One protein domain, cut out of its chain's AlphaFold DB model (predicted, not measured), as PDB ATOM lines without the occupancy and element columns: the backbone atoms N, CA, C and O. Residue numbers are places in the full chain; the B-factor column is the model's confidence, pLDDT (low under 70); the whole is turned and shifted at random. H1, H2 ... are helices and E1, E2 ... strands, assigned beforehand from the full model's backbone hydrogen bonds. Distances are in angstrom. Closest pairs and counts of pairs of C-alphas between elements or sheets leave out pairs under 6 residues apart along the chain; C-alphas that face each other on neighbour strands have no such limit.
ATOM      1  N   PRO A 506       8.710  10.836  10.002       85.19
ATOM      2  CA  PRO A 506       9.505  10.559   8.800       85.19
ATOM      3  C   PRO A 506      10.131   9.158   8.761       85.19
ATOM      4  O   PRO A 506      10.356   8.603   7.686       85.19
ATOM      5  N   ASP A 507      10.415   8.568   9.923       85.12
ATOM      6  CA  ASP A 507      10.972   7.217  10.004       85.12
ATOM      7  C   ASP A 507       9.923   6.140   9.677       85.12
ATOM      8  O   ASP A 507      10.258   5.094   9.118       85.12
ATOM      9  N   LEU A 508       8.641   6.418   9.945       87.25
ATOM     10  CA  LEU A 508       7.534   5.576   9.489       87.25
ATOM     11  C   LEU A 508       7.287   5.726   7.984       87.25
ATOM     12  O   LEU A 508       6.957   4.734   7.340       87.25
ATOM     13  N   ASP A 509       7.486   6.921   7.419       85.62
ATOM     14  CA  ASP A 509       7.353   7.143   5.971       85.62
ATOM     15  C   ASP A 509       8.368   6.289   5.195       85.62
ATOM     16  O   ASP A 509       7.995   5.591   4.252       85.62
ATOM     17  N   LYS A 510       9.626   6.252   5.658       85.94
ATOM     18  CA  LYS A 510      10.671   5.371   5.103       85.94
ATOM     19  C   LYS A 510      10.328   3.891   5.261       85.94
ATOM     20  O   LYS A 510      10.507   3.107   4.336       85.94
ATOM     21  N   MET A 511       9.822   3.493   6.429       85.50
ATOM     22  CA  MET A 511       9.390   2.113   6.684       85.50
ATOM     23  C   MET A 511       8.244   1.684   5.752       85.50
ATOM     24  O   MET A 511       8.150   0.514   5.381       85.50
ATOM     25  N   ALA A 512       7.361   2.614   5.389       85.06
ATOM     26  CA  ALA A 512       6.214   2.356   4.532       85.06
ATOM     27  C   ALA A 512       6.559   2.332   3.030       85.06
ATOM     28  O   ALA A 512       5.679   2.004   2.224       85.06
ATOM     29  N   GLU A 513       7.804   2.631   2.633       85.19
ATOM     30  CA  GLU A 513       8.232   2.615   1.231       85.19
ATOM     31  C   GLU A 513       7.917   1.267   0.562       85.19
ATOM     32  O   GLU A 513       8.217   0.174   1.050       85.19
ATOM     33  N   GLY A 514       7.219   1.330  -0.573       81.38
ATOM     34  CA  GLY A 514       6.762   0.142  -1.291       81.38
ATOM     35  C   GLY A 514       5.583  -0.604  -0.643       81.38
ATOM     36  O   GLY A 514       5.265  -1.699  -1.108       81.38
ATOM     37  N   SER A 515       4.933  -0.050   0.389       82.88
ATOM     38  CA  SER A 515       3.708  -0.582   1.027       82.88
ATOM     39  C   SER A 515       2.547   0.431   1.067       82.88
ATOM     40  O   SER A 515       1.554   0.214   1.759       82.88
ATOM     41  N   CYS A 516       2.629   1.515   0.286       79.31
ATOM     42  CA  CYS A 516       1.733   2.681   0.348       79.31
ATOM     43  C   CYS A 516       0.264   2.419  -0.046       79.31
ATOM     44  O   CYS A 516      -0.585   3.280   0.162       79.31
ATOM     45  N   LEU A 517      -0.044   1.254  -0.628       83.31
ATOM     46  CA  LEU A 517      -1.400   0.880  -1.054       83.31
ATOM     47  C   LEU A 517      -2.273   0.334   0.089       83.31
ATOM     48  O   LEU A 517      -3.459   0.108  -0.126       83.31
ATOM     49  N   GLY A 518      -1.702   0.072   1.274       80.50
ATOM     50  CA  GLY A 518      -2.448  -0.519   2.392       80.50
ATOM     51  C   GLY A 518      -2.961  -1.937   2.105       80.50
ATOM     52  O   GLY A 518      -4.036  -2.311   2.563       80.50
ATOM     53  N   ALA A 519      -2.225  -2.716   1.303       80.75
ATOM     54  CA  ALA A 519      -2.628  -4.062   0.901       80.75
ATOM     55  C   ALA A 519      -2.738  -5.028   2.099       80.75
ATOM     56  O   ALA A 519      -1.900  -5.008   3.004       80.75
ATOM     57  N   TRP A 520      -3.733  -5.924   2.060       75.25
ATOM     58  CA  TRP A 520      -3.891  -7.030   3.009       75.25
ATOM     59  C   TRP A 520      -3.599  -8.370   2.303       75.25
ATOM     60  O   TRP A 520      -4.246  -8.656   1.293       75.25
ATOM     61  N   PRO A 521      -2.642  -9.198   2.778       80.19
ATOM     62  CA  PRO A 521      -1.790  -9.007   3.954       80.19
ATOM     63  C   PRO A 521      -0.644  -8.005   3.736       80.19
ATOM     64  O   PRO A 521      -0.065  -7.924   2.654       80.19
ATOM     65  N   LEU A 522      -0.264  -7.299   4.807       83.69
ATOM     66  CA  LEU A 522       0.911  -6.419   4.824       83.69
ATOM     67  C   LEU A 522       2.207  -7.204   4.566       83.69
ATOM     68  O   LEU A 522       2.345  -8.363   4.981       83.69
ATOM     69  N   LYS A 523       3.197  -6.541   3.950       87.50
ATOM     70  CA  LYS A 523       4.558  -7.082   3.808       87.50
ATOM     71  C   LYS A 523       5.117  -7.463   5.179       87.50
ATOM     72  O   LYS A 523       4.958  -6.725   6.151       87.50
ATOM     73  N   LYS A 524       5.800  -8.611   5.252       86.62
ATOM     74  CA  LYS A 524       6.292  -9.197   6.512       86.62
ATOM     75  C   LYS A 524       7.186  -8.237   7.307       86.62
ATOM     76  O   LYS A 524       7.058  -8.163   8.523       86.62
ATOM     77  N   GLU A 525       8.029  -7.480   6.609       86.75
ATOM     78  CA  GLU A 525       8.926  -6.464   7.179       86.75
ATOM     79  C   GLU A 525       8.149  -5.375   7.931       86.75
ATOM     80  O   GLU A 525       8.423  -5.111   9.099       86.75
ATOM     81  N   VAL A 526       7.112  -4.810   7.307       88.00
ATOM     82  CA  VAL A 526       6.239  -3.799   7.925       88.00
ATOM     83  C   VAL A 526       5.437  -4.419   9.069       88.00
ATOM     84  O   VAL A 526       5.397  -3.888  10.176       88.00
ATOM     85  N   ARG A 527       4.845  -5.591   8.828       88.94
ATOM     86  CA  ARG A 527       3.938  -6.276   9.754       88.94
ATOM     87  C   ARG A 527       4.587  -6.661  11.088       88.94
ATOM     88  O   ARG A 527       3.955  -6.533  12.139       88.94
ATOM     89  N   ASP A 528       5.819  -7.169  11.048       90.75
ATOM     90  CA  ASP A 528       6.497  -7.743  12.216       90.75
ATOM     91  C   ASP A 528       7.351  -6.698  12.977       90.75
ATOM     92  O   ASP A 528       7.875  -6.992  14.058       90.75
ATOM     93  N   THR A 529       7.450  -5.470  12.454       92.38
ATOM     94  CA  THR A 529       8.162  -4.343  13.077       92.38
ATOM     95  C   THR A 529       7.436  -3.834  14.315       92.38
ATOM     96  O   THR A 529       6.211  -3.722  14.323       92.38
ATOM     97  N   ARG A 530       8.192  -3.506  15.372       93.50
ATOM     98  CA  ARG A 530       7.642  -3.014  16.641       93.50
ATOM     99  C   ARG A 530       7.623  -1.492  16.715       93.50
ATOM    100  O   ARG A 530       8.679  -0.869  16.680       93.50
ATOM    101  N   LEU A 531       6.439  -0.930  16.931       93.62
ATOM    102  CA  LEU A 531       6.212   0.498  17.118       93.62
ATOM    103  C   LEU A 531       5.658   0.789  18.512       93.62
ATOM    104  O   LEU A 531       4.937  -0.020  19.102       93.62
ATOM    105  N   ARG A 532       5.984   1.966  19.041       93.31
ATOM    106  CA  ARG A 532       5.462   2.488  20.308       93.31
ATOM    107  C   ARG A 532       4.935   3.901  20.099       93.31
ATOM    108  O   ARG A 532       5.551   4.678  19.378       93.31
ATOM    109  N   PHE A 533       3.824   4.238  20.752       92.19
ATOM    110  CA  PHE A 533       3.325   5.609  20.773       92.19
ATOM    111  C   PHE A 533       4.042   6.417  21.858       92.19
ATOM    112  O   PHE A 533       4.027   6.034  23.032       92.19
ATOM    113  N   GLY A 534       4.658   7.538  21.495       89.00
ATOM    114  CA  GLY A 534       5.342   8.381  22.466       89.00
ATOM    115  C   GLY A 534       5.887   9.678  21.873       89.00
ATOM    116  O   GLY A 534       5.462  10.108  20.807       89.00
ATOM    117  N   GLN A 535       6.808  10.322  22.586       88.12
ATOM    118  CA  GLN A 535       7.466  11.538  22.117       88.12
ATOM    119  C   GLN A 535       8.674  11.166  21.246       88.12
ATOM    120  O   GLN A 535       9.561  10.447  21.715       88.12
ATOM    121  N   THR A 536       8.716  11.650  20.005       81.81
ATOM    122  CA  THR A 536       9.848  11.423  19.092       81.81
ATOM    123  C   THR A 536      11.049  12.284  19.500       81.81
ATOM    124  O   THR A 536      10.892  13.419  19.961       81.81
ATOM    125  N   ALA A 537      12.264  11.734  19.401       65.88
ATOM    126  CA  ALA A 537      13.487  12.490  19.663       65.88
ATOM    127  C   ALA A 537      13.756  13.491  18.525       65.88
ATOM    128  O   ALA A 537      13.661  13.144  17.349       65.88
ATOM    129  N   SER A 538      14.106  14.733  18.874       55.16
ATOM    130  CA  SER A 538      14.544  15.736  17.899       55.16
ATOM    131  C   SER A 538      15.815  15.234  17.212       55.16
ATOM    132  O   SER A 538      16.822  15.003  17.881       55.16
ATOM    133  N   GLY A 539      15.769  15.025  15.895       49.38
ATOM    134  CA  GLY A 539      16.929  14.585  15.123       49.38
ATOM    135  C   GLY A 539      18.089  15.569  15.275       49.38
ATOM    136  O   GLY A 539      17.968  16.734  14.912       49.38
ATOM    137  N   SER A 540      19.215  15.102  15.811       40.31
ATOM    138  CA  SER A 540      20.453  15.867  15.955       40.31
ATOM    139  C   SER A 540      21.257  15.874  14.649       40.31
ATOM    140  O   SER A 540      22.385  15.391  14.624       40.31
ATOM    141  N   ASN A 541      20.691  16.384  13.557       39.44
ATOM    142  CA  ASN A 541      21.465  16.680  12.352       39.44
ATOM    143  C   ASN A 541      21.321  18.167  12.046       39.44
ATOM    144  O   ASN A 541      20.211  18.678  11.939       39.44
ATOM    145  N   GLY A 542      22.468  18.846  12.032       44.53
ATOM    146  CA  GLY A 542      22.586  20.296  12.050       44.53
ATOM    147  C   GLY A 542      21.867  21.001  10.904       44.53
ATOM    148  O   GLY A 542      21.769  20.470   9.801       44.53
ATOM    149  N   HIS A 543      21.458  22.232  11.222       46.28
ATOM    150  CA  HIS A 543      20.705  23.189  10.407       46.28
ATOM    151  C   HIS A 543      19.216  22.861  10.246       46.28
ATOM    152  O   HIS A 543      18.812  22.234   9.277       46.28
ATOM    153  N   ASP A 544      18.414  23.264  11.240       41.16
ATOM    154  CA  ASP A 544      17.216  24.113  11.090       41.16
ATOM    155  C   ASP A 544      16.339  24.056  12.358       41.16
ATOM    156  O   ASP A 544      16.322  23.046  13.054       41.16
ATOM    157  N   GLU A 545      15.687  25.190  12.644       45.00
ATOM    158  CA  GLU A 545      14.648  25.526  13.641       45.00
ATOM    159  C   GLU A 545      14.324  24.543  14.788       45.00
ATOM    160  O   GLU A 545      14.079  23.355  14.604       45.00
ATOM    161  N   GLU A 546      14.212  25.102  15.998       45.19
ATOM    162  CA  GLU A 546      13.801  24.463  17.254       45.19
ATOM    163  C   GLU A 546      12.476  23.673  17.096       45.19
ATOM    164  O   GLU A 546      11.378  24.186  17.316       45.19
ATOM    165  N   ARG A 547      12.552  22.407  16.657       57.19
ATOM    166  CA  ARG A 547      11.368  21.562  16.451       57.19
ATOM    167  C   ARG A 547      10.733  21.239  17.800       57.19
ATOM    168  O   ARG A 547      11.316  20.557  18.642       57.19
ATOM    169  N   LEU A 548       9.514  21.738  17.984       63.94
ATOM    170  CA  LEU A 548       8.686  21.489  19.157       63.94
ATOM    171  C   LEU A 548       8.453  19.975  19.359       63.94
ATOM    172  O   LEU A 548       8.422  19.213  18.391       63.94
ATOM    173  N   PRO A 549       8.283  19.506  20.610       69.00
ATOM    174  CA  PRO A 549       8.102  18.088  20.898       69.00
ATOM    175  C   PRO A 549       6.806  17.551  20.271       69.00
ATOM    176  O   PRO A 549       5.712  17.977  20.647       69.00
ATOM    177  N   HIS A 550       6.942  16.574  19.370       81.25
ATOM    178  CA  HIS A 550       5.836  15.927  18.660       81.25
ATOM    179  C   HIS A 550       5.522  14.540  19.248       81.25
ATOM    180  O   HIS A 550       6.423  13.807  19.669       81.25
ATOM    181  N   ALA A 551       4.239  14.166  19.296       87.12
ATOM    182  CA  ALA A 551       3.785  12.864  19.791       87.12
ATOM    183  C   ALA A 551       3.316  11.979  18.629       87.12
ATOM    184  O   ALA A 551       2.245  12.206  18.066       87.12
ATOM    185  N   ALA A 552       4.089  10.942  18.308       90.25
ATOM    186  CA  ALA A 552       3.804  10.028  17.208       90.25
ATOM    187  C   ALA A 552       4.219   8.583  17.533       90.25
ATOM    188  O   ALA A 552       4.928   8.300  18.501       90.25
ATOM    189  N   PHE A 553       3.754   7.641  16.719       92.56
ATOM    190  CA  PHE A 553       4.314   6.302  16.661       92.56
ATOM    191  C   PHE A 553       5.732   6.364  16.084       92.56
ATOM    192  O   PHE A 553       6.020   7.119  15.157       92.56
ATOM    193  N   GLY A 554       6.624   5.546  16.625       90.19
ATOM    194  CA  GLY A 554       7.979   5.378  16.111       90.19
ATOM    195  C   GLY A 554       8.609   4.088  16.618       90.19
ATOM    196  O   GLY A 554       7.982   3.334  17.375       90.19
ATOM    197  N   PHE A 555       9.842   3.831  16.188       91.00
ATOM    198  CA  PHE A 555      10.620   2.689  16.657       91.00
ATOM    199  C   PHE A 555      10.857   2.783  18.173       91.00
ATOM    200  O   PHE A 555      10.947   3.867  18.748       91.00
ATOM    201  N   VAL A 556      10.892   1.633  18.851       88.19
ATOM    202  CA  VAL A 556      10.853   1.555  20.327       88.19
ATOM    203  C   VAL A 556      12.026   2.288  20.997       88.19
ATOM    204  O   VAL A 556      11.874   2.786  22.109       88.19
ATOM    205  N   ASP A 557      13.169   2.349  20.325       84.88
ATOM    206  CA  ASP A 557      14.418   2.999  20.724       84.88
ATOM    207  C   ASP A 557      14.448   4.513  20.450       84.88
ATOM    208  O   ASP A 557      15.187   5.238  21.111       84.88
ATOM    209  N   GLN A 558      13.616   5.007  19.532       83.00
ATOM    210  CA  GLN A 558      13.582   6.417  19.111       83.00
ATOM    211  C   GLN A 558      12.496   7.244  19.813       83.00
ATOM    212  O   GLN A 558      12.375   8.455  19.603       83.00
ATOM    213  N   VAL A 559      11.677   6.585  20.634       85.25
ATOM    214  CA  VAL A 559      10.484   7.169  21.241       85.25
ATOM    215  C   VAL A 559      10.564   7.109  22.764       85.25
ATOM    216  O   VAL A 559      10.723   6.045  23.366       85.25
ATOM    217  N   THR A 560      10.373   8.261  23.408       83.50
ATOM    218  CA  THR A 560      10.341   8.400  24.871       83.50
ATOM    219  C   THR A 560       8.907   8.501  25.405       83.50
ATOM    220  O   THR A 560       7.934   8.641  24.661       83.50
ATOM    221  N   GLY A 561       8.736   8.354  26.722       81.50
ATOM    222  CA  GLY A 561       7.416   8.395  27.353       81.50
ATOM    223  C   GLY A 561       6.773   9.786  27.296       81.50
ATOM    224  O   GLY A 561       7.410  10.779  27.618       81.50
ATOM    225  N   ILE A 562       5.485   9.850  26.949       81.88
ATOM    226  CA  ILE A 562       4.704  11.099  26.970       81.88
ATOM    227  C   ILE A 562       4.393  11.513  28.418       81.88
ATOM    228  O   ILE A 562       3.727  10.766  29.149       81.88
ATOM    229  N   GLU A 563       4.799  12.725  28.792       77.62
ATOM    230  CA  GLU A 563       4.494  13.378  30.066       77.62
ATOM    231  C   GLU A 563       3.011  13.746  30.161       77.62
ATOM    232  O   GLU A 563       2.339  14.080  29.184       77.62
ATOM    233  N   LYS A 564       2.471  13.660  31.376       78.12
ATOM    234  CA  LYS A 564       1.068  13.972  31.635       78.12
ATOM    235  C   LYS A 564       0.870  15.491  31.588       78.12
ATOM    236  O   LYS A 564       1.638  16.211  32.212       78.12
ATOM    237  N   TRP A 565      -0.170  15.960  30.893       72.12
ATOM    238  CA  TRP A 565      -0.559  17.384  30.793       72.12
ATOM    239  C   TRP A 565       0.400  18.314  30.032       72.12
ATOM    240  O   TRP A 565       0.169  19.522  29.985       72.12
ATOM    241  N   LYS A 566       1.439  17.775  29.388       77.75
ATOM    242  CA  LYS A 566       2.317  18.541  28.496       77.75
ATOM    243  C   LYS A 566       1.643  18.770  27.143       77.75
ATOM    244  O   LYS A 566       0.979  17.874  26.622       77.75
ATOM    245  N   LYS A 567       1.812  19.967  26.575       72.62
ATOM    246  CA  LYS A 567       1.390  20.268  25.200       72.62
ATOM    247  C   LYS A 567       2.440  19.745  24.220       72.62
ATOM    248  O   LYS A 567       3.626  20.004  24.403       72.62
ATOM    249  N   TYR A 568       1.975  19.028  23.205       72.75
ATOM    250  CA  TYR A 568       2.761  18.527  22.079       72.75
ATOM    251  C   TYR A 568       2.266  19.240  20.820       72.75
ATOM    252  O   TYR A 568       1.061  19.502  20.730       72.75
ATOM    253  N   TYR A 569       3.179  19.593  19.915       60.91
ATOM    254  CA  TYR A 569       2.890  20.421  18.737       60.91
ATOM    255  C   TYR A 569       3.068  19.647  17.436       60.91
ATOM    256  O   TYR A 569       3.918  18.726  17.401       60.91
TER     257      TYR A 569
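Overview. This is residues 506 to 569 of the 569 residues of an uncharacterized protein of Coniochaeta sp. 2T2.1 (UniProt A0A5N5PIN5). With little regular structure, strands E1 and E2 form an antiparallel hairpin amid loops, helix H1 near E2, H2 before E1. Residues 516 to 522 and 540 to 545 protrude. The printed part has 64 residues, under half in H1, H2, E1 and E2, mixed in class. It is loose, radius of gyration of the C-alphas 14.1 A, spanning 37 by 30 by 19 A.

Arrangement. E1, residues 530 to 536, and E2, residues 551 to 555, form the hairpin; N 532 and O 554 are within hydrogen-bond range, 2.9 A. The closest C-alphas of H1, residues 506 to 511, and E2 are Leu 508 and Gly 554, 6.6 A. A tight link joins H2, residues 524 to 528, to E1. Every helix O i to N i+4 pair is within hydrogen-bond range.

Along the chain. E1, 14.8 A long, begins at C-alpha 530 (7.642, -3.014, 16.641); E2 ends at C-alpha 555 (10.620, 2.689, 16.657).

Size, cuts and confidence. Long links join H1 to H2 and E1 to E2; residues 537 to 549 and 569 have pLDDT under 70.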